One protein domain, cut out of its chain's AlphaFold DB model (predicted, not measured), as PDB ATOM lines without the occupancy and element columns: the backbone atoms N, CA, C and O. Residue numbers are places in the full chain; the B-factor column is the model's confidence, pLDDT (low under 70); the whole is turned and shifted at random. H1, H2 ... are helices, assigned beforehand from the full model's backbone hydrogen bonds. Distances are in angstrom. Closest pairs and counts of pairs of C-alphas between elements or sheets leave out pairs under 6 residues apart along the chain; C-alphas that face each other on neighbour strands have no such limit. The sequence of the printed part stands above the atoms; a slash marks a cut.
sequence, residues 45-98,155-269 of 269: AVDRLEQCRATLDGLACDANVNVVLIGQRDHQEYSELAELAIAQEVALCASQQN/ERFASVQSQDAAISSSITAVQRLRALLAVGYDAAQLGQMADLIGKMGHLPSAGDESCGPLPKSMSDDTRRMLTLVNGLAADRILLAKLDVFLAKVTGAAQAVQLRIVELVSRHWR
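This is residues 45 to 98 and 155 to 269 of the 269 residues of an uncharacterized protein of Plasmodiophora brassicae (UniProt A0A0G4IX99). A long, thin rod is made of two long antiparallel helices, H1 and H4, side by side, and a shorter helical hairpin, H2 and H3, packs on them toward one end, H2 on H1 and H3 on H4. Toward the other end H1 and H4 run on as a pair, and the long link from H3 to H4, residues 201 to 216, loops out at the end of the rod where H2 begins. The 169 printed residues hold four named helices, in the order H1, H2, H3, H4, and no named strand; the class is all helix. The whole is extended, with a radius of gyration of the C-alphas of 26.2 A, and spans 98 by 22 by 21 A.

Begin with H1, residues 45 to 98, the longest helix. H4, residues 217 to 267, touches it at a shallow tilt of 17 degrees, opposite ways; look for their closest C-alphas, those of Arg 53 and Ala 253, 5.4 A apart. With residues 78 to 96 alone, H1 touches H2, residues 155 to 183, opposite ways at a steep tilt of 35.0 degrees, only just past shallow; their closest C-alphas are those of Glu 89 and Val 174, 6.1 A apart. H2 in turn forms a helical hairpin with H3, residues 187 to 200: with residues 169 to 180 alone it touches H3 at a shallow tilt of 20 degrees, and the closest C-alphas, of Ser 170 and Met 200, are 4.7 A apart. H3 and H4 are a second helical hairpin, at a shallow tilt of 13 degrees; H4 touches H3 with residues 222 to 236 alone, closest at the C-alphas of Ala 194 and Leu 226, 6.1 A apart. H1 and H3 are apart, and so are H2 and H4. The four helices are a bundle, up and down, each running against the one before it in the chain. In H1 and H4 every O i to N i+4 pair is within hydrogen-bond range; in H2 it is 24 of 25 and in H3 9 of 10.

Find C-alpha 45 at (7.412, -16.024, 22.635); from there H1 runs 78.5 A to C-alpha 98 at (68.755, 28.398, 43.446). H2 spans 43.1 A from Glu 155 to Val 183, and H3 20.6 A from Ala 187 to Met 200. H4 runs 73.5 A from Ser 217 to C-alpha 267 at (2.566, -25.141, 28.189).

The two C-alphas farthest apart, of Glu 155 and Arg 269, are 98.2 A apart. Residues 99 to 154 are not printed, and C-alphas 98 and 155 are 18.5 A apart across this cut. H2 to H3 is a tight link, H3 to H4 a long one. Mean pLDDT of the printed part is 81.3; residues 201 to 219 and residue 269 are under 70.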
ATOM      1  N   ALA A  45       7.029 -16.813  21.464       79.12
ATOM      2  CA  ALA A  45       7.412 -16.024  22.635       79.12
ATOM      3  C   ALA A  45       8.732 -16.491  23.252       79.12
ATOM      4  O   ALA A  45       9.536 -15.645  23.644       79.12
ATOM      5  N   VAL A  46       8.975 -17.802  23.310       83.62
ATOM      6  CA  VAL A  46      10.247 -18.359  23.784       83.62
ATOM      7  C   VAL A  46      11.390 -17.907  22.876       83.62
ATOM      8  O   VAL A  46      12.351 -17.349  23.396       83.62
ATOM      9  N   ASP A  47      11.246 -17.995  21.550       86.31
ATOM     10  CA  ASP A  47      12.266 -17.527  20.597       86.31
ATOM     11  C   ASP A  47      12.605 -16.036  20.790       86.31
ATOM     12  O   ASP A  47      13.773 -15.634  20.802       86.31
ATOM     13  N   ARG A  48      11.583 -15.193  21.000       83.00
ATOM     14  CA  ARG A  48      11.772 -13.755  21.266       83.00
ATOM     15  C   ARG A  48      12.480 -13.496  22.594       83.00
ATOM     16  O   ARG A  48      13.354 -12.629  22.661       83.00
ATOM     17  N   LEU A  49      12.130 -14.237  23.643       82.56
ATOM     18  CA  LEU A  49      12.781 -14.135  24.949       82.56
ATOM     19  C   LEU A  49      14.229 -14.644  24.901       82.56
ATOM     20  O   LEU A  49      15.108 -14.028  25.502       82.56
ATOM     21  N   GLU A  50      14.518 -15.709  24.153       87.69
ATOM     22  CA  GLU A  50      15.884 -16.197  23.938       87.69
ATOM     23  C   GLU A  50      16.734 -15.184  23.165       87.69
ATOM     24  O   GLU A  50      17.870 -14.906  23.557       87.69
ATOM     25  N   GLN A  51      16.173 -14.549  22.133       87.88
ATOM     26  CA  GLN A  51      16.839 -13.465  21.411       87.88
ATOM     27  C   GLN A  51      17.093 -12.244  22.312       87.88
ATOM     28  O   GLN A  51      18.179 -11.652  22.278       87.88
ATOM     29  N   CYS A  52      16.117 -11.876  23.148       83.81
ATOM     30  CA  CYS A  52      16.268 -10.817  24.146       83.81
ATOM     31  C   CYS A  52      17.403 -11.142  25.127       83.81
ATOM     32  O   CYS A  52      18.300 -10.322  25.336       83.81
ATOM     33  N   ARG A  53      17.432 -12.368  25.659       86.00
ATOM     34  CA  ARG A  53      18.494 -12.836  26.553       86.00
ATOM     35  C   ARG A  53      19.869 -12.784  25.890       86.00
ATOM     36  O   ARG A  53      20.791 -12.238  26.485       86.00
ATOM     37  N   ALA A  54      20.005 -13.286  24.664       87.19
ATOM     38  CA  ALA A  54      21.271 -13.247  23.932       87.19
ATOM     39  C   ALA A  54      21.775 -11.807  23.728       87.19
ATOM     40  O   ALA A  54      22.973 -11.540  23.825       87.19
ATOM     41  N   THR A  55      20.856 -10.863  23.503       85.12
ATOM     42  CA  THR A  55      21.173  -9.432  23.392       85.12
ATOM     43  C   THR A  55      21.669  -8.862  24.725       85.12
ATOM     44  O   THR A  55      22.684  -8.165  24.755       85.12
ATOM     45  N   LEU A  56      21.005  -9.192  25.838       82.06
ATOM     46  CA  LEU A  56      21.417  -8.773  27.184       82.06
ATOM     47  C   LEU A  56      22.777  -9.365  27.584       82.06
ATOM     48  O   LEU A  56      23.628  -8.640  28.096       82.06
ATOM     49  N   ASP A  57      23.019 -10.645  27.298       86.25
ATOM     50  CA  ASP A  57      24.301 -11.307  27.570       86.25
ATOM     51  C   ASP A  57      25.440 -10.678  26.742       86.25
ATOM     52  O   ASP A  57      26.537 -10.447  27.259       86.25
ATOM     53  N   GLY A  58      25.170 -10.318  25.481       85.88
ATOM     54  CA  GLY A  58      26.104  -9.567  24.638       85.88
ATOM     55  C   GLY A  58      26.454  -8.192  25.218       85.88
ATOM     56  O   GLY A  58      27.628  -7.843  25.318       85.88
ATOM     57  N   LEU A  59      25.452  -7.441  25.687       81.56
ATOM     58  CA  LEU A  59      25.659  -6.141  26.338       81.56
ATOM     59  C   LEU A  59      26.450  -6.256  27.647       81.56
ATOM     60  O   LEU A  59      27.297  -5.407  27.927       81.56
ATOM     61  N   ALA A  60      26.198  -7.299  28.441       82.81
ATOM     62  CA  ALA A  60      26.961  -7.564  29.655       82.81
ATOM     63  C   ALA A  60      28.428  -7.898  29.337       82.81
ATOM     64  O   ALA A  60      29.335  -7.419  30.021       82.81
ATOM     65  N   CYS A  61      28.678  -8.677  28.282       86.00
ATOM     66  CA  CYS A  61      30.029  -8.972  27.807       86.00
ATOM     67  C   CYS A  61      30.767  -7.688  27.394       86.00
ATOM     68  O   CYS A  61      31.861  -7.418  27.894       86.00
ATOM     69  N   ASP A  62      30.133  -6.849  26.572       81.06
ATOM     70  CA  ASP A  62      30.696  -5.568  26.135       81.06
ATOM     71  C   ASP A  62      30.999  -4.643  27.323       81.06
ATOM     72  O   ASP A  62      32.070  -4.035  27.391       81.06
ATOM     73  N   ALA A  63      30.089  -4.536  28.293       80.94
ATOM     74  CA  ALA A  63      30.311  -3.728  29.490       80.94
ATOM     75  C   ALA A  63      31.491  -4.241  30.328       80.94
ATOM     76  O   ALA A  63      32.329  -3.441  30.742       80.94
ATOM     77  N   ASN A  64      31.620  -5.559  30.508       84.50
ATOM     78  CA  ASN A  64      32.754  -6.157  31.218       84.50
ATOM     79  C   ASN A  64      34.094  -5.883  30.518       84.50
ATOM     80  O   ASN A  64      35.078  -5.557  31.184       84.50
ATOM     81  N   VAL A  65      34.142  -5.956  29.183       85.06
ATOM     82  CA  VAL A  65      35.344  -5.584  28.415       85.06
ATOM     83  C   VAL A  65      35.726  -4.128  28.689       85.06
ATOM     84  O   VAL A  65      36.896  -3.829  28.928       85.06
ATOM     85  N   ASN A  66      34.749  -3.223  28.718       80.62
ATOM     86  CA  ASN A  66      35.007  -1.812  28.991       80.62
ATOM     87  C   ASN A  66      35.468  -1.555  30.430       80.62
ATOM     88  O   ASN A  66      36.377  -0.754  30.624       80.62
ATOM     89  N   VAL A  67      34.925  -2.266  31.424       84.81
ATOM     90  CA  VAL A  67      35.419  -2.207  32.812       84.81
ATOM     91  C   VAL A  67      36.906  -2.576  32.878       84.81
ATOM     92  O   VAL A  67      37.689  -1.866  33.508       84.81
ATOM     93  N   VAL A  68      37.323  -3.636  32.177       86.69
ATOM     94  CA  VAL A  68      38.736  -4.053  32.126       86.69
ATOM     95  C   VAL A  68      39.613  -2.995  31.452       86.69
ATOM     96  O   VAL A  68      40.679  -2.665  31.972       86.69
ATOM     97  N   LEU A  69      39.172  -2.441  30.318       84.88
ATOM     98  CA  LEU A  69      39.918  -1.404  29.596       84.88
ATOM     99  C   LEU A  69      40.078  -0.124  30.424       84.88
ATOM    100  O   LEU A  69      41.167   0.450  30.456       84.88
ATOM    101  N   ILE A  70      39.021   0.304  31.119       84.75
ATOM    102  CA  ILE A  70      39.079   1.462  32.017       84.75
ATOM    103  C   ILE A  70      40.039   1.175  33.172       84.75
ATOM    104  O   ILE A  70      40.900   1.999  33.443       84.75
ATOM    105  N   GLY A  71      39.984  -0.012  33.784       84.62
ATOM    106  CA  GLY A  71      40.909  -0.384  34.859       84.62
ATOM    107  C   GLY A  71      42.386  -0.379  34.436       84.62
ATOM    108  O   GLY A  71      43.246   0.075  35.190       84.62
ATOM    109  N   GLN A  72      42.698  -0.840  33.219       87.12
ATOM    110  CA  GLN A  72      44.060  -0.776  32.669       87.12
ATOM    111  C   GLN A  72      44.519   0.671  32.455       87.12
ATOM    112  O   GLN A  72      45.647   1.020  32.812       87.12
ATOM    113  N   ARG A  73      43.642   1.517  31.905       85.69
ATOM    114  CA  ARG A  73      43.927   2.937  31.691       85.69
ATOM    115  C   ARG A  73      44.092   3.694  33.006       85.69
ATOM    116  O   ARG A  73      45.065   4.426  33.144       85.69
ATOM    117  N   ASP A  74      43.203   3.474  33.972       85.44
ATOM    118  CA  ASP A  74      43.276   4.049  35.318       85.44
ATOM    119  C   ASP A  74      44.636   3.765  35.953       85.44
ATOM    120  O   ASP A  74      45.247   4.652  36.546       85.44
ATOM    121  N   HIS A  75      45.144   2.539  35.802       86.88
ATOM    122  CA  HIS A  75      46.458   2.168  36.317       86.88
ATOM    123  C   HIS A  75      47.601   2.902  35.600       86.88
ATOM    124  O   HIS A  75      48.524   3.392  36.253       86.88
ATOM    125  N   GLN A  76      47.530   3.012  34.271       88.62
ATOM    126  CA  GLN A  76      48.538   3.707  33.472       88.62
ATOM    127  C   GLN A  76      48.594   5.205  33.800       88.62
ATOM    128  O   GLN A  76      49.668   5.740  34.066       88.62
ATOM    129  N   GLU A  77      47.444   5.874  33.827       88.44
ATOM    130  CA  GLU A  77      47.352   7.310  34.110       88.44
ATOM    131  C   GLU A  77      47.700   7.636  35.558       88.44
ATOM    132  O   GLU A  77      48.310   8.667  35.838       88.44
ATOM    133  N   TYR A  78      47.375   6.734  36.483       88.81
ATOM    134  CA  TYR A  78      47.823   6.841  37.862       88.81
ATOM    135  C   TYR A  78      49.347   6.763  37.985       88.81
ATOM    136  O   TYR A  78      49.948   7.574  38.692       88.81
ATOM    137  N   SER A  79      49.979   5.817  37.282       90.00
ATOM    138  CA  SER A  79      51.441   5.701  37.245       90.00
ATOM    139  C   SER A  79      52.080   6.959  36.657       90.00
ATOM    140  O   SER A  79      53.016   7.504  37.240       90.00
ATOM    141  N   GLU A  80      51.535   7.470  35.551       91.75
ATOM    142  CA  GLU A  80      52.006   8.708  34.920       91.75
ATOM    143  C   GLU A  80      51.882   9.910  35.868       91.75
ATOM    144  O   GLU A  80      52.811  10.706  36.006       91.75
ATOM    145  N   LEU A  81      50.758  10.030  36.579       90.69
ATOM    146  CA  LEU A  81      50.543  11.096  37.552       90.69
ATOM    147  C   LEU A  81      51.543  11.023  38.718       90.69
ATOM    148  O   LEU A  81      52.027  12.061  39.179       90.69
ATOM    149  N   ALA A  82      51.877   9.816  39.183       89.81
ATOM    150  CA  ALA A  82      52.886   9.606  40.218       89.81
ATOM    151  C   ALA A  82      54.293   9.998  39.747       89.81
ATOM    152  O   ALA A  82      55.017  10.672  40.485       89.81
ATOM    153  N   GLU A  83      54.664   9.640  38.518       91.38
ATOM    154  CA  GLU A  83      55.940  10.035  37.915       91.38
ATOM    155  C   GLU A  83      56.044  11.554  37.745       91.38
ATOM    156  O   GLU A  83      57.050  12.149  38.140       91.38
ATOM    157  N   LEU A  84      54.988  12.205  37.244       90.50
ATOM    158  CA  LEU A  84      54.938  13.663  37.109       90.50
ATOM    159  C   LEU A  84      55.032  14.367  38.465       90.50
ATOM    160  O   LEU A  84      55.750  15.357  38.590       90.50
ATOM    161  N   ALA A  85      54.371  13.847  39.504       88.94
ATOM    162  CA  ALA A  85      54.479  14.406  40.849       88.94
ATOM    163  C   ALA A  85      55.914  14.312  41.400       88.94
ATOM    164  O   ALA A  85      56.398  15.260  42.015       88.94
ATOM    165  N   ILE A  86      56.617  13.200  41.154       89.62
ATOM    166  CA  ILE A  86      58.029  13.046  41.538       89.62
ATOM    167  C   ILE A  86      58.908  14.033  40.765       89.62
ATOM    168  O   ILE A  86      59.717  14.736  41.371       89.62
ATOM    169  N   ALA A  87      58.739  14.113  39.444       88.69
ATOM    170  CA  ALA A  87      59.500  15.028  38.601       88.69
ATOM    171  C   ALA A  87      59.305  16.491  39.034       88.69
ATOM    172  O   ALA A  87      60.278  17.240  39.153       88.69
ATOM    173  N   GLN A  88      58.066  16.870  39.355       86.88
ATOM    174  CA  GLN A  88      57.726  18.209  39.821       86.88
ATOM    175  C   GLN A  88      58.353  18.532  41.181       86.88
ATOM    176  O   GLN A  88      58.836  19.646  41.383       86.88
ATOM    177  N   GLU A  89      58.391  17.576  42.113       89.00
ATOM    178  CA  GLU A  89      59.074  17.775  43.395       89.00
ATOM    179  C   GLU A  89      60.566  18.034  43.192       89.00
ATOM    180  O   GLU A  89      61.115  18.972  43.767       89.00
ATOM    181  N   VAL A  90      61.221  17.233  42.347       88.50
ATOM    182  CA  VAL A  90      62.649  17.390  42.044       88.50
ATOM    183  C   VAL A  90      62.921  18.763  41.422       88.50
ATOM    184  O   VAL A  90      63.848  19.453  41.851       88.50
ATOM    185  N   ALA A  91      62.094  19.192  40.466       86.88
ATOM    186  CA  ALA A  91      62.215  20.501  39.829       86.88
ATOM    187  C   ALA A  91      62.029  21.659  40.826       86.88
ATOM    188  O   ALA A  91      62.818  22.608  40.832       86.88
ATOM    189  N   LEU A  92      61.027  21.572  41.706       87.12
ATOM    190  CA  LEU A  92      60.782  22.574  42.744       87.12
ATOM    191  C   LEU A  92      61.906  22.633  43.780       87.12
ATOM    192  O   LEU A  92      62.322  23.727  44.152       87.12
ATOM    193  N   CYS A  93      62.431  21.489  44.220       88.00
ATOM    194  CA  CYS A  93      63.562  21.434  45.144       88.00
ATOM    195  C   CYS A  93      64.821  22.074  44.538       88.00
ATOM    196  O   CYS A  93      65.498  22.853  45.211       88.00
ATOM    197  N   ALA A  94      65.103  21.813  43.258       86.06
ATOM    198  CA  ALA A  94      66.203  22.464  42.547       86.06
ATOM    199  C   ALA A  94      65.984  23.984  42.426       86.06
ATOM    200  O   ALA A  94      66.893  24.772  42.687       86.06
ATOM    201  N   SER A  95      64.761  24.415  42.096       84.81
ATOM    202  CA  SER A  95      64.400  25.837  42.051       84.81
ATOM    203  C   SER A  95      64.549  26.509  43.418       84.81
ATOM    204  O   SER A  95      65.106  27.603  43.501       84.81
ATOM    205  N   GLN A  96      64.136  25.837  44.496       87.75
ATOM    206  CA  GLN A  96      64.296  26.338  45.855       87.75
ATOM    207  C   GLN A  96      65.767  26.543  46.217       87.75
ATOM    208  O   GLN A  96      66.116  27.550  46.832       87.75
ATOM    209  N   GLN A  97      66.635  25.604  45.844       88.38
ATOM    210  CA  GLN A  97      68.062  25.718  46.117       88.38
ATOM    211  C   GLN A  97      68.665  26.956  45.438       88.38
ATOM    212  O   GLN A  97      69.360  27.725  46.101       88.38
ATOM    213  N   ASN A  98      68.315  27.205  44.173       87.25
ATOM    214  CA  ASN A  98      68.755  28.398  43.446       87.25
ATOM    215  C   ASN A  98      68.238  29.692  44.096       87.25
ATOM    216  O   ASN A  98      68.982  30.658  44.238       87.25
ATOM    217  N   GLU A 155      64.131  45.813  48.595       89.12
ATOM    218  CA  GLU A 155      62.980  45.448  47.764       89.12
ATOM    219  C   GLU A 155      63.232  44.122  47.037       89.12
ATOM    220  O   GLU A 155      62.404  43.210  47.102       89.12
ATOM    221  N   ARG A 156      64.423  43.955  46.447       85.12
ATOM    222  CA  ARG A 156      64.835  42.690  45.828       85.12
ATOM    223  C   ARG A 156      64.872  41.544  46.839       85.12
ATOM    224  O   ARG A 156      64.362  40.469  46.550       85.12
ATOM    225  N   PHE A 157      65.426  41.765  48.029       85.56
ATOM    226  CA  PHE A 157      65.488  40.754  49.084       85.56
ATOM    227  C   PHE A 157      64.092  40.297  49.521       85.56
ATOM    228  O   PHE A 157      63.830  39.097  49.581       85.56
ATOM    229  N   ALA A 158      63.170  41.237  49.751       86.19
ATOM    230  CA  ALA A 158      61.784  40.928  50.091       86.19
ATOM    231  C   ALA A 158      61.077  40.146  48.967       86.19
ATOM    232  O   ALA A 158      60.357  39.184  49.238       86.19
ATOM    233  N   SER A 159      61.327  40.513  47.706       86.12
ATOM    234  CA  SER A 159      60.804  39.797  46.540       86.12
ATOM    235  C   SER A 159      61.297  38.345  46.490       86.12
ATOM    236  O   SER A 159      60.486  37.419  46.438       86.12
ATOM    237  N   VAL A 160      62.606  38.110  46.618       85.19
ATOM    238  CA  VAL A 160      63.179  36.753  46.590       85.19
ATOM    239  C   VAL A 160      62.711  35.918  47.794       85.19
ATOM    240  O   VAL A 160      62.387  34.742  47.642       85.19
ATOM    241  N   GLN A 161      62.569  36.514  48.983       85.62
ATOM    242  CA  GLN A 161      61.986  35.822  50.140       85.62
ATOM    243  C   GLN A 161      60.531  35.398  49.906       85.62
ATOM    244  O   GLN A 161      60.133  34.299  50.297       85.62
ATOM    245  N   SER A 162      59.734  36.241  49.245       86.19
ATOM    246  CA  SER A 162      58.360  35.883  48.880       86.19
ATOM    247  C   SER A 162      58.317  34.706  47.896       86.19
ATOM    248  O   SER A 162      57.450  33.837  48.013       86.19
ATOM    249  N   GLN A 163      59.295  34.616  46.986       85.00
ATOM    250  CA  GLN A 163      59.445  33.487  46.069       85.00
ATOM    251  C   GLN A 163      59.835  32.196  46.801       85.00
ATOM    252  O   GLN A 163      59.225  31.161  46.538       85.00
ATOM    253  N   ASP A 164      60.776  32.233  47.753       86.31
ATOM    254  CA  ASP A 164      61.143  31.050  48.559       86.31
ATOM    255  C   ASP A 164      59.950  30.523  49.373       86.31
ATOM    256  O   ASP A 164      59.712  29.311  49.436       86.31
ATOM    257  N   ALA A 165      59.140  31.423  49.939       87.19
ATOM    258  CA  ALA A 165      57.914  31.051  50.643       87.19
ATOM    259  C   ALA A 165      56.884  30.391  49.706       87.19
ATOM    260  O   ALA A 165      56.295  29.364  50.059       87.19
ATOM    261  N   ALA A 166      56.694  30.936  48.499       85.94
ATOM    262  CA  ALA A 166      55.793  30.363  47.499       85.94
ATOM    263  C   ALA A 166      56.259  28.972  47.036       85.94
ATOM    264  O   ALA A 166      55.469  28.027  47.034       85.94
ATOM    265  N   ILE A 167      57.550  28.814  46.727       87.06
ATOM    266  CA  ILE A 167      58.140  27.524  46.339       87.06
ATOM    267  C   ILE A 167      58.004  26.504  47.476       87.06
ATOM    268  O   ILE A 167      57.592  25.372  47.231       87.06
ATOM    269  N   SER A 168      58.260  26.901  48.725       89.19
ATOM    270  CA  SER A 168      58.083  26.032  49.900       89.19
ATOM    271  C   SER A 168      56.642  25.532  50.048       89.19
ATOM    272  O   SER A 168      56.404  24.357  50.352       89.19
ATOM    273  N   SER A 169      55.665  26.410  49.804       89.69
ATOM    274  CA  SER A 169      54.247  26.043  49.787       89.69
ATOM    275  C   SER A 169      53.943  25.038  48.668       89.69
ATOM    276  O   SER A 169      53.282  24.027  48.919       89.69
ATOM    277  N   SER A 170      54.468  25.260  47.459       88.88
ATOM    278  CA  SER A 170      54.304  24.338  46.326       88.88
ATOM    279  C   SER A 170      54.946  22.971  46.577       88.88
ATOM    280  O   SER A 170      54.320  21.953  46.289       88.88
ATOM    281  N   ILE A 171      56.137  22.915  47.183       89.75
ATOM    282  CA  ILE A 171      56.791  21.652  47.580       89.75
ATOM    283  C   ILE A 171      55.906  20.884  48.560       89.75
ATOM    284  O   ILE A 171      55.649  19.695  48.375       89.75
ATOM    285  N   THR A 172      55.368  21.575  49.568       91.81
ATOM    286  CA  THR A 172      54.454  20.962  50.542       91.81
ATOM    287  C   THR A 172      53.201  20.404  49.855       91.81
ATOM    288  O   THR A 172      52.708  19.338  50.231       91.81
ATOM    289  N   ALA A 173      52.681  21.095  48.835       89.94
ATOM    290  CA  ALA A 173      51.542  20.623  48.054       89.94
ATOM    291  C   ALA A 173      51.877  19.362  47.236       89.94
ATOM    292  O   ALA A 173      51.114  18.397  47.307       89.94
ATOM    293  N   VAL A 174      53.027  19.319  46.544       90.69
ATOM    294  CA  VAL A 174      53.485  18.113  45.824       90.69
ATOM    295  C   VAL A 174      53.669  16.938  46.781       90.69
ATOM    296  O   VAL A 174      53.219  15.834  46.497       90.69
ATOM    297  N   GLN A 175      54.297  17.155  47.935       91.50
ATOM    298  CA  GLN A 175      54.547  16.085  48.903       91.50
ATOM    299  C   GLN A 175      53.247  15.488  49.442       91.50
ATOM    300  O   GLN A 175      53.123  14.269  49.569       91.50
ATOM    301  N   ARG A 176      52.239  16.331  49.695       91.00
ATOM    302  CA  ARG A 176      50.891  15.866  50.049       91.00
ATOM    303  C   ARG A 176      50.236  15.099  48.907       91.00
ATOM    304  O   ARG A 176      49.636  14.059  49.157       91.00
ATOM    305  N   LEU A 177      50.378  15.574  47.671       90.88
ATOM    306  CA  LEU A 177      49.867  14.877  46.494       90.88
ATOM    307  C   LEU A 177      50.507  13.487  46.355       90.88
ATOM    308  O   LEU A 177      49.800  12.506  46.156       90.88
ATOM    309  N   ARG A 178      51.825  13.376  46.539       89.75
ATOM    310  CA  ARG A 178      52.540  12.093  46.530       89.75
ATOM    311  C   ARG A 178      52.083  11.162  47.646       89.75
ATOM    312  O   ARG A 178      51.960   9.966  47.415       89.75
ATOM    313  N   ALA A 179      51.819  11.696  48.836       88.75
ATOM    314  CA  ALA A 179      51.282  10.902  49.935       88.75
ATOM    315  C   ALA A 179      49.895  10.332  49.589       88.75
ATOM    316  O   ALA A 179      49.649   9.154  49.833       88.75
ATOM    317  N   LEU A 180      49.022  11.124  48.953       88.31
ATOM    318  CA  LEU A 180      47.729  10.640  48.448       88.31
ATOM    319  C   LEU A 180      47.913   9.556  47.373       88.31
ATOM    320  O   LEU A 180      47.286   8.503  47.439       88.31
ATOM    321  N   LEU A 181      48.853   9.758  46.447       86.12
ATOM    322  CA  LEU A 181      49.233   8.781  45.418       86.12
ATOM    323  C   LEU A 181      49.950   7.529  45.966       86.12
ATOM    324  O   LEU A 181      50.218   6.596  45.213       86.12
ATOM    325  N   ALA A 182      50.293   7.460  47.250       82.75
ATOM    326  CA  ALA A 182      50.892   6.259  47.836       82.75
ATOM    327  C   ALA A 182      49.846   5.332  48.473       82.75
ATOM    328  O   ALA A 182      50.057   4.124  48.549       82.75
ATOM    329  N   VAL A 183      48.724   5.889  48.938       82.12
ATOM    330  CA  VAL A 183      47.691   5.161  49.697       82.12
ATOM    331  C   VAL A 183      46.586   4.610  48.781       82.12
ATOM    332  O   VAL A 183      45.822   3.735  49.186       82.12
ATOM    333  N   GLY A 184      46.541   5.062  47.527       71.50
ATOM    334  CA  GLY A 184      45.415   4.848  46.622       71.50
ATOM    335  C   GLY A 184      44.388   5.972  46.760       71.50
ATOM    336  O   GLY A 184      44.414   6.726  47.732       71.50
ATOM    337  N   TYR A 185      43.514   6.103  45.762       75.75
ATOM    338  CA  TYR A 185      42.576   7.221  45.665       75.75
ATOM    339  C   TYR A 185      41.105   6.778  45.623       75.75
ATOM    340  O   TYR A 185      40.740   5.804  44.952       75.75
ATOM    341  N   ASP A 186      40.259   7.545  46.309       77.75
ATOM    342  CA  ASP A 186      38.805   7.584  46.181       77.75
ATOM    343  C   ASP A 186      38.340   8.862  45.444       77.75
ATOM    344  O   ASP A 186      39.131   9.747  45.104       77.75
ATOM    345  N   ALA A 187      37.037   8.969  45.171       71.88
ATOM    346  CA  ALA A 187      36.478  10.120  44.457       71.88
ATOM    347  C   ALA A 187      36.655  11.459  45.209       71.88
ATOM    348  O   ALA A 187      36.797  12.502  44.573       71.88
ATOM    349  N   ALA A 188      36.675  11.449  46.547       76.19
ATOM    350  CA  ALA A 188      36.889  12.651  47.352       76.19
ATOM    351  C   ALA A 188      38.366  13.083  47.337       76.19
ATOM    352  O   ALA A 188      38.676  14.276  47.318       76.19
ATOM    353  N   GLN A 189      39.276  12.115  47.293       84.88
ATOM    354  CA  GLN A 189      40.714  12.318  47.201       84.88
ATOM    355  C   GLN A 189      41.106  12.891  45.840       84.88
ATOM    356  O   GLN A 189      41.960  13.767  45.805       84.88
ATOM    357  N   LEU A 190      40.433  12.526  44.742       84.62
ATOM    358  CA  LEU A 190      40.663  13.158  43.430       84.62
ATOM    359  C   LEU A 190      40.377  14.669  43.442       84.62
ATOM    360  O   LEU A 190      41.148  15.443  42.876       84.62
ATOM    361  N   GLY A 191      39.330  15.106  44.151       84.06
ATOM    362  CA  GLY A 191      39.063  16.533  44.364       84.06
ATOM    363  C   GLY A 191      40.184  17.223  45.148       84.06
ATOM    364  O   GLY A 191      40.684  18.269  44.740       84.06
ATOM    365  N   GLN A 192      40.661  16.590  46.224       87.25
ATOM    366  CA  GLN A 192      41.799  17.101  46.998       87.25
ATOM    367  C   GLN A 192      43.090  17.154  46.171       87.25
ATOM    368  O   GLN A 192      43.886  18.079  46.323       87.25
ATOM    369  N   MET A 193      43.307  16.183  45.283       88.50
ATOM    370  CA  MET A 193      44.451  16.158  44.375       88.50
ATOM    371  C   MET A 193      44.387  17.324  43.386       88.50
ATOM    372  O   MET A 193      45.391  18.011  43.214       88.50
ATOM    373  N   ALA A 194      43.218  17.612  42.808       86.50
ATOM    374  CA  ALA A 194      43.027  18.772  41.936       86.50
ATOM    375  C   ALA A 194      43.310  20.097  42.669       86.50
ATOM    376  O   ALA A 194      44.027  20.948  42.138       86.50
ATOM    377  N   ASP A 195      42.841  20.244  43.911       86.81
ATOM    378  CA  ASP A 195      43.113  21.425  44.742       86.81
ATOM    379  C   ASP A 195      44.606  21.596  45.046       86.81
ATOM    380  O   ASP A 195      45.139  22.711  45.014       86.81
ATOM    381  N   LEU A 196      45.299  20.497  45.363       87.19
ATOM    382  CA  LEU A 196      46.744  20.515  45.580       87.19
ATOM    383  C   LEU A 196      47.473  20.927  44.305       87.19
ATOM    384  O   LEU A 196      48.363  21.768  44.383       87.19
ATOM    385  N   ILE A 197      47.055  20.421  43.141       86.25
ATOM    386  CA  ILE A 197      47.647  20.801  41.857       86.25
ATOM    387  C   ILE A 197      47.390  22.273  41.526       86.25
ATOM    388  O   ILE A 197      48.316  22.972  41.113       86.25
ATOM    389  N   GLY A 198      46.194  22.792  41.808       82.19
ATOM    390  CA  GLY A 198      45.892  24.219  41.670       82.19
ATOM    391  C   GLY A 198      46.821  25.106  42.509       82.19
ATOM    392  O   GLY A 198      47.323  26.116  42.020       82.19
ATOM    393  N   LYS A 199      47.133  24.690  43.743       81.94
ATOM    394  CA  LYS A 199      48.059  25.415  44.634       81.94
ATOM    395  C   LYS A 199      49.504  25.427  44.131       81.94
ATOM    396  O   LYS A 199      50.228  26.362  44.453       81.94
ATOM    397  N   MET A 200      49.917  24.444  43.327       79.38
ATOM    398  CA  MET A 200      51.258  24.411  42.722       79.38
ATOM    399  C   MET A 200      51.423  25.423  41.580       79.38
ATOM    400  O   MET A 200      52.536  25.881  41.327       79.38
ATOM    401  N   GLY A 201      50.329  25.792  40.903       64.00
ATOM    402  CA  GLY A 201      50.335  26.697  39.748       64.00
ATOM    403  C   GLY A 201      50.433  28.191  40.085       64.00
ATOM    404  O   GLY A 201      50.600  29.008  39.182       64.00
ATOM    405  N   HIS A 202      50.334  28.576  41.359       56.62
ATOM    406  CA  HIS A 202      50.451  29.967  41.812       56.62
ATOM    407  C   HIS A 202      51.870  30.286  42.289       56.62
ATOM    408  O   HIS A 202      52.089  30.696  43.426       56.62
ATOM    409  N   LEU A 203      52.852  30.105  41.408       55.50
ATOM    410  CA  LEU A 203      54.163  30.709  41.613       55.50
ATOM    411  C   LEU A 203      54.090  32.154  41.105       55.50
ATOM    412  O   LEU A 203      53.673  32.361  39.962       55.50
ATOM    413  N   PRO A 204      54.429  33.163  41.930       47.22
ATOM    414  CA  PRO A 204      54.409  34.547  41.489       47.22
ATOM    415  C   PRO A 204      55.346  34.681  40.286       47.22
ATOM    416  O   PRO A 204      56.551  34.455  40.391       47.22
ATOM    417  N   SER A 205      54.773  35.006  39.126       40.88
ATOM    418  CA  SER A 205      55.539  35.385  37.945       40.88
ATOM    419  C   SER A 205      56.349  36.615  38.333       40.88
ATOM    420  O   SER A 205      55.789  37.679  38.595       40.88
ATOM    421  N   ALA A 206      57.661  36.435  38.464       42.78
ATOM    422  CA  ALA A 206      58.580  37.524  38.719       42.78
ATOM    423  C   ALA A 206      58.491  38.495  37.538       42.78
ATOM    424  O   ALA A 206      59.009  38.222  36.459       42.78
ATOM    425  N   GLY A 207      57.808  39.618  37.740       37.38
ATOM    426  CA  GLY A 207      57.772  40.744  36.812       37.38
ATOM    427  C   GLY A 207      59.076  41.543  36.782       37.38
ATOM    428  O   GLY A 207      59.019  42.737  36.541       37.38
ATOM    429  N   ASP A 208      60.224  40.910  37.035       39.88
ATOM    430  CA  ASP A 208      61.537  41.541  36.960       39.88
ATOM    431  C   ASP A 208      62.532  40.581  36.305       39.88
ATOM    432  O   ASP A 208      62.841  39.509  36.829       39.88
ATOM    433  N   GLU A 209      63.068  41.007  35.163       42.78
ATOM    434  CA  GLU A 209      63.971  40.286  34.254       42.78
ATOM    435  C   GLU A 209      65.331  39.877  34.874       42.78
ATOM    436  O   GLU A 209      66.231  39.430  34.165       42.78
ATOM    437  N   SER A 210      65.513  40.006  36.194       41.38
ATOM    438  CA  SER A 210      66.779  39.732  36.895       41.38
ATOM    439  C   SER A 210      66.810  38.427  37.698       41.38
ATOM    440  O   SER A 210      67.879  38.021  38.160       41.38
ATOM    441  N   CYS A 211      65.671  37.748  37.848       39.53
ATOM    442  CA  CYS A 211      65.603  36.367  38.317       39.53
ATOM    443  C   CYS A 211      65.171  35.518  37.123       39.53
ATOM    444  O   CYS A 211      64.108  35.756  36.556       39.53
ATOM    445  N   GLY A 212      66.032  34.587  36.697       39.34
ATOM    446  CA  GLY A 212      65.830  33.794  35.483       39.34
ATOM    447  C   GLY A 212      64.411  33.217  35.386       39.34
ATOM    448  O   GLY A 212      63.812  32.896  36.417       39.34
ATOM    449  N   PRO A 213      63.852  33.107  34.169       39.59
ATOM    450  CA  PRO A 213      62.464  32.714  33.989       39.59
ATOM    451  C   PRO A 213      62.218  31.375  34.683       39.59
ATOM    452  O   PRO A 213      62.914  30.395  34.406       39.59
ATOM    453  N   LEU A 214      61.208  31.325  35.559       47.62
ATOM    454  CA  LEU A 214      60.615  30.053  35.959       47.62
ATOM    455  C   LEU A 214      60.317  29.271  34.672       47.62
ATOM    456  O   LEU A 214      59.741  29.838  33.733       47.62
ATOM    457  N   PRO A 215      60.753  28.008  34.572       46.09
ATOM    458  CA  PRO A 215      60.662  27.286  33.321       46.09
ATOM    459  C   PRO A 215      59.183  27.143  32.955       46.09
ATOM    460  O   PRO A 215      58.382  26.634  33.738       46.09
ATOM    461  N   LYS A 216      58.814  27.601  31.750       47.66
ATOM    462  CA  LYS A 216      57.452  27.487  31.189       47.66
ATOM    463  C   LYS A 216      56.878  26.062  31.329       47.66
ATOM    464  O   LYS A 216      55.664  25.916  31.474       47.66
ATOM    465  N   SER A 217      57.750  25.049  31.385       49.50
ATOM    466  CA  SER A 217      57.423  23.633  31.595       49.50
ATOM    467  C   SER A 217      56.655  23.342  32.887       49.50
ATOM    468  O   SER A 217      55.776  22.490  32.865       49.50
ATOM    469  N   MET A 218      56.882  24.078  33.985       56.03
ATOM    470  CA  MET A 218      56.145  23.841  35.238       56.03
ATOM    471  C   MET A 218      54.636  24.066  35.076       56.03
ATOM    472  O   MET A 218      53.837  23.397  35.733       56.03
ATOM    473  N   SER A 219      54.236  24.999  34.203       68.75
ATOM    474  CA  SER A 219      52.820  25.266  33.930       68.75
ATOM    475  C   SER A 219      52.177  24.171  33.075       68.75
ATOM    476  O   SER A 219      51.005  23.846  33.279       68.75
ATOM    477  N   ASP A 220      52.954  23.562  32.177       79.31
ATOM    478  CA  ASP A 220      52.490  22.486  31.304       79.31
ATOM    479  C   ASP A 220      52.373  21.165  32.070       79.31
ATOM    480  O   ASP A 220      51.357  20.485  31.935       79.31
ATOM    481  N   ASP A 221      53.325  20.854  32.955       82.69
ATOM    482  CA  ASP A 221      53.267  19.665  33.813       82.69
ATOM    483  C   ASP A 221      52.104  19.756  34.807       82.69
ATOM    484  O   ASP A 221      51.320  18.820  34.937       82.69
ATOM    485  N   THR A 222      51.896  20.922  35.429       83.38
ATOM    486  CA  THR A 222      50.746  21.160  36.323       83.38
ATOM    487  C   THR A 222      49.417  21.006  35.572       83.38
ATOM    488  O   THR A 222      48.474  20.390  36.078       83.38
ATOM    489  N   ARG A 223      49.332  21.513  34.334       84.81
ATOM    490  CA  ARG A 223      48.148  21.343  33.478       84.81
ATOM    491  C   ARG A 223      47.942  19.879  33.093       84.81
ATOM    492  O   ARG A 223      46.811  19.404  33.123       84.81
ATOM    493  N   ARG A 224      49.011  19.157  32.759       87.94
ATOM    494  CA  ARG A 224      48.964  17.725  32.438       87.94
ATOM    495  C   ARG A 224      48.490  16.905  33.634       87.94
ATOM    496  O   ARG A 224      47.597  16.080  33.474       87.94
ATOM    497  N   MET A 225      49.000  17.192  34.830       89.19
ATOM    498  CA  MET A 225      48.559  16.556  36.072       89.19
ATOM    499  C   MET A 225      47.069  16.803  36.346       89.19
ATOM    500  O   MET A 225      46.360  15.864  36.699       89.19
ATOM    501  N   LEU A 226      46.560  18.025  36.128       88.12
ATOM    502  CA  LEU A 226      45.120  18.312  36.230       88.12
ATOM    503  C   LEU A 226      44.298  17.507  35.221       88.12
ATOM    504  O   LEU A 226      43.257  16.959  35.578       88.12
ATOM    505  N   THR A 227      44.757  17.417  33.972       87.38
ATOM    506  CA  THR A 227      44.079  16.624  32.937       87.38
ATOM    507  C   THR A 227      44.009  15.149  33.324       87.38
ATOM    508  O   THR A 227      42.950  14.543  33.174       87.38
ATOM    509  N   LEU A 228      45.091  14.586  33.870       89.06
ATOM    510  CA  LEU A 228      45.118  13.205  34.360       89.06
ATOM    511  C   LEU A 228      44.151  13.007  35.532       89.06
ATOM    512  O   LEU A 228      43.334  12.095  35.493       89.06
ATOM    513  N   VAL A 229      44.162  13.889  36.537       88.88
ATOM    514  CA  VAL A 229      43.229  13.802  37.677       88.88
ATOM    515  C   VAL A 229      41.769  13.889  37.223       88.88
ATOM    516  O   VAL A 229      40.934  13.114  37.690       88.88
ATOM    517  N   ASN A 230      41.458  14.775  36.277       85.62
ATOM    518  CA  ASN A 230      40.116  14.875  35.703       85.62
ATOM    519  C   ASN A 230      39.732  13.620  34.905       85.62
ATOM    520  O   ASN A 230      38.585  13.179  34.977       85.62
ATOM    521  N   GLY A 231      40.682  13.029  34.173       85.00
ATOM    522  CA  GLY A 231      40.504  11.757  33.474       85.00
ATOM    523  C   GLY A 231      40.168  10.615  34.432       85.00
ATOM    524  O   GLY A 231      39.156   9.946  34.246       85.00
ATOM    525  N   LEU A 232      40.947  10.464  35.505       86.94
ATOM    526  CA  LEU A 232      40.711   9.472  36.559       86.94
ATOM    527  C   LEU A 232      39.354   9.676  37.255       86.94
ATOM    528  O   LEU A 232      38.655   8.714  37.572       86.94
ATOM    529  N   ALA A 233      38.941  10.927  37.477       85.44
ATOM    530  CA  ALA A 233      37.630  11.228  38.054       85.44
ATOM    531  C   ALA A 233      36.480  10.823  37.124       85.44
ATOM    532  O   ALA A 233      35.506  10.214  37.575       85.44
ATOM    533  N   ALA A 234      36.600  11.121  35.828       82.69
ATOM    534  CA  ALA A 234      35.620  10.708  34.828       82.69
ATOM    535  C   ALA A 234      35.516   9.179  34.738       82.69
ATOM    536  O   ALA A 234      34.410   8.636  34.695       82.69
ATOM    537  N   ASP A 235      36.651   8.487  34.786       84.69
ATOM    538  CA  ASP A 235      36.725   7.031  34.697       84.69
ATOM    539  C   ASP A 235      36.078   6.353  35.910       84.69
ATOM    540  O   ASP A 235      35.312   5.402  35.753       84.69
ATOM    541  N   ARG A 236      36.246   6.908  37.116       85.12
ATOM    542  CA  ARG A 236      35.548   6.422  38.318       85.12
ATOM    543  C   ARG A 236      34.036   6.598  38.255       85.12
ATOM    544  O   ARG A 236      33.305   5.702  38.677       85.12
ATOM    545  N   ILE A 237      33.558   7.724  37.727       83.56
ATOM    546  CA  ILE A 237      32.119   7.946  37.514       83.56
ATOM    547  C   ILE A 237      31.579   6.929  36.503       83.56
ATOM    548  O   ILE A 237      30.502   6.366  36.702       83.56
ATOM    549  N   LEU A 238      32.340   6.671  35.438       82.69
ATOM    550  CA  LEU A 238      31.975   5.710  34.409       82.69
ATOM    551  C   LEU A 238      31.927   4.277  34.940       82.69
ATOM    552  O   LEU A 238      30.953   3.579  34.676       82.69
ATOM    553  N   LEU A 239      32.921   3.856  35.725       86.12
ATOM    554  CA  LEU A 239      32.935   2.541  36.370       86.12
ATOM    555  C   LEU A 239      31.710   2.348  37.267       86.12
ATOM    556  O   LEU A 239      30.987   1.371  37.102       86.12
ATOM    557  N   ALA A 240      31.396   3.323  38.127       86.25
ATOM    558  CA  ALA A 240      30.218   3.248  38.993       86.25
ATOM    559  C   ALA A 240      28.904   3.115  38.197       86.25
ATOM    560  O   ALA A 240      27.971   2.428  38.613       86.25
ATOM    561  N   LYS A 241      28.817   3.768  37.032       83.75
ATOM    562  CA  LYS A 241      27.664   3.667  36.130       83.75
ATOM    563  C   LYS A 241      27.612   2.326  35.395       83.75
ATOM    564  O   LYS A 241      26.528   1.753  35.287       83.75
ATOM    565  N   LEU A 242      28.751   1.810  34.937       85.19
ATOM    566  CA  LEU A 242      28.856   0.487  34.318       85.19
ATOM    567  C   LEU A 242      28.501  -0.632  35.302       85.19
ATOM    568  O   LEU A 242      27.815  -1.569  34.909       85.19
ATOM    569  N   ASP A 243      28.863  -0.506  36.578       87.31
ATOM    570  CA  ASP A 243      28.475  -1.470  37.614       87.31
ATOM    571  C   ASP A 243      26.949  -1.524  37.790       87.31
ATOM    572  O   ASP A 243      26.345  -2.600  37.825       87.31
ATOM    573  N   VAL A 244      26.292  -0.358  37.834       87.75
ATOM    574  CA  VAL A 244      24.821  -0.276  37.884       87.75
ATOM    575  C   VAL A 244      24.192  -0.834  36.605       87.75
ATOM    576  O   VAL A 244      23.153  -1.497  36.673       87.75
ATOM    577  N   PHE A 245      24.798  -0.577  35.444       85.06
ATOM    578  CA  PHE A 245      24.351  -1.133  34.171       85.06
ATOM    579  C   PHE A 245      24.410  -2.657  34.171       85.06
ATOM    580  O   PHE A 245      23.394  -3.302  33.917       85.06
ATOM    581  N   LEU A 246      25.565  -3.222  34.521       87.06
ATOM    582  CA  LEU A 246      25.785  -4.661  34.615       87.06
ATOM    583  C   LEU A 246      24.774  -5.304  35.562       87.06
ATOM    584  O   LEU A 246      24.091  -6.244  35.165       87.06
ATOM    585  N   ALA A 247      24.583  -4.747  36.761       87.81
ATOM    586  CA  ALA A 247      23.608  -5.263  37.720       87.81
ATOM    587  C   ALA A 247      22.179  -5.306  37.146       87.81
ATOM    588  O   ALA A 247      21.464  -6.298  37.318       87.81
ATOM    589  N   LYS A 248      21.761  -4.255  36.428       86.12
ATOM    590  CA  LYS A 248      20.433  -4.185  35.797       86.12
ATOM    591  C   LYS A 248      20.285  -5.160  34.632       86.12
ATOM    592  O   LYS A 248      19.263  -5.834  34.548       86.12
ATOM    593  N   VAL A 249      21.286  -5.254  33.757       84.62
ATOM    594  CA  VAL A 249      21.277  -6.171  32.606       84.62
ATOM    595  C   VAL A 249      21.265  -7.621  33.074       84.62
ATOM    596  O   VAL A 249      20.451  -8.407  32.596       84.62
ATOM    597  N   THR A 250      22.093  -7.973  34.059       85.69
ATOM    598  CA  THR A 250      22.098  -9.316  34.651       85.69
ATOM    599  C   THR A 250      20.759  -9.638  35.318       85.69
ATOM    600  O   THR A 250      20.234 -10.733  35.126       85.69
ATOM    601  N   GLY A 251      20.165  -8.688  36.048       87.44
ATOM    602  CA  GLY A 251      18.831  -8.859  36.634       87.44
ATOM    603  C   GLY A 251      17.736  -9.070  35.579       87.44
ATOM    604  O   GLY A 251      16.902  -9.962  35.726       87.44
ATOM    605  N   ALA A 252      17.768  -8.307  34.484       83.50
ATOM    606  CA  ALA A 252      16.837  -8.468  33.368       83.50
ATOM    607  C   ALA A 252      17.010  -9.822  32.664       83.50
ATOM    608  O   ALA A 252      16.024 -10.511  32.413       83.50
ATOM    609  N   ALA A 253      18.250 -10.253  32.417       84.19
ATOM    610  CA  ALA A 253      18.537 -11.553  31.813       84.19
ATOM    611  C   ALA A 253      18.016 -12.713  32.681       84.19
ATOM    612  O   ALA A 253      17.434 -13.669  32.164       84.19
ATOM    613  N   GLN A 254      18.152 -12.606  34.009       88.81
ATOM    614  CA  GLN A 254      17.576 -13.569  34.953       88.81
ATOM    615  C   GLN A 254      16.042 -13.572  34.915       88.81
ATOM    616  O   GLN A 254      15.436 -14.643  34.924       88.81
ATOM    617  N   ALA A 255      15.401 -12.402  34.836       86.31
ATOM    618  CA  ALA A 255      13.945 -12.299  34.735       86.31
ATOM    619  C   ALA A 255      13.408 -12.923  33.434       86.31
ATOM    620  O   ALA A 255      12.458 -13.707  33.476       86.31
ATOM    621  N   VAL A 256      14.062 -12.652  32.300       85.38
ATOM    622  CA  VAL A 256      13.756 -13.278  31.003       85.38
ATOM    623  C   VAL A 256      13.897 -14.798  31.094       85.38
ATOM    624  O   VAL A 256      12.995 -15.528  30.691       85.38
ATOM    625  N   GLN A 257      14.982 -15.294  31.699       89.12
ATOM    626  CA  GLN A 257      15.186 -16.729  31.898       89.12
ATOM    627  C   GLN A 257      14.074 -17.367  32.745       89.12
ATOM    628  O   GLN A 257      13.582 -18.440  32.398       89.12
ATOM    629  N   LEU A 258      13.658 -16.722  33.838       89.88
ATOM    630  CA  LEU A 258      12.558 -17.214  34.672       89.88
ATOM    631  C   LEU A 258      11.232 -17.241  33.905       89.88
ATOM    632  O   LEU A 258      10.474 -18.201  34.042       89.88
ATOM    633  N   ARG A 259      10.977 -16.237  33.059       85.69
ATOM    634  CA  ARG A 259       9.775 -16.183  32.222       85.69
ATOM    635  C   ARG A 259       9.748 -17.288  31.169       85.69
ATOM    636  O   ARG A 259       8.704 -17.910  30.993       85.69
ATOM    637  N   ILE A 260      10.880 -17.582  30.526       85.75
ATOM    638  CA  ILE A 260      11.005 -18.730  29.610       85.75
ATOM    639  C   ILE A 260      10.644 -20.025  30.348       85.75
ATOM    640  O   ILE A 260       9.793 -20.786  29.889       85.75
ATOM    641  N   VAL A 261      11.237 -20.253  31.526       88.94
ATOM    642  CA  VAL A 261      10.962 -21.447  32.344       88.94
ATOM    643  C   VAL A 261       9.482 -21.533  32.718       88.94
ATOM    644  O   VAL A 261       8.891 -22.611  32.643       88.94
ATOM    645  N   GLU A 262       8.858 -20.417  33.095       88.12
ATOM    646  CA  GLU A 262       7.431 -20.346  33.414       88.12
ATOM    647  C   GLU A 262       6.541 -20.692  32.210       88.12
ATOM    648  O   GLU A 262       5.631 -21.509  32.343       88.12
ATOM    649  N   LEU A 263       6.792 -20.100  31.039       84.50
ATOM    650  CA  LEU A 263       6.002 -20.346  29.828       84.50
ATOM    651  C   LEU A 263       6.092 -21.810  29.389       84.50
ATOM    652  O   LEU A 263       5.061 -22.448  29.177       84.50
ATOM    653  N   VAL A 264       7.306 -22.366  29.347       84.88
ATOM    654  CA  VAL A 264       7.531 -23.778  29.005       84.88
ATOM    655  C   VAL A 264       6.828 -24.694  30.010       84.88
ATOM    656  O   VAL A 264       6.125 -25.623  29.622       84.88
ATOM    657  N   SER A 265       6.943 -24.411  31.311       86.06
ATOM    658  CA  SER A 265       6.319 -25.244  32.348       86.06
ATOM    659  C   SER A 265       4.793 -25.118  32.425       86.06
ATOM    660  O   SER A 265       4.147 -26.059  32.883       86.06
ATOM    661  N   ARG A 266       4.200 -24.004  31.975       83.06
ATOM    662  CA  ARG A 266       2.742 -23.865  31.810       83.06
ATOM    663  C   ARG A 266       2.227 -24.572  30.560       83.06
ATOM    664  O   ARG A 266       1.149 -25.142  30.620       83.06
ATOM    665  N   HIS A 267       2.972 -24.528  29.456       78.56
ATOM    666  CA  HIS A 267       2.566 -25.141  28.189       78.56
ATOM    667  C   HIS A 267       2.659 -26.675  28.204       78.56
ATOM    668  O   HIS A 267       1.893 -27.349  27.528       78.56
ATOM    669  N   TRP A 268       3.582 -27.231  28.995       70.81
ATOM    670  CA  TRP A 268       3.793 -28.678  29.124       70.81
ATOM    671  C   TRP A 268       2.987 -29.339  30.264       70.81
ATOM    672  O   TRP A 268       3.186 -30.523  30.538       70.81
ATOM    673  N   ARG A 269       2.104 -28.596  30.945       57.78
ATOM    674  CA  ARG A 269       1.129 -29.125  31.919       57.78
ATOM    675  C   ARG A 269      -0.233 -29.306  31.270       57.78
ATOM    676  O   ARG A 269      -0.884 -30.314  31.617       57.78
TER     677      ARG A 269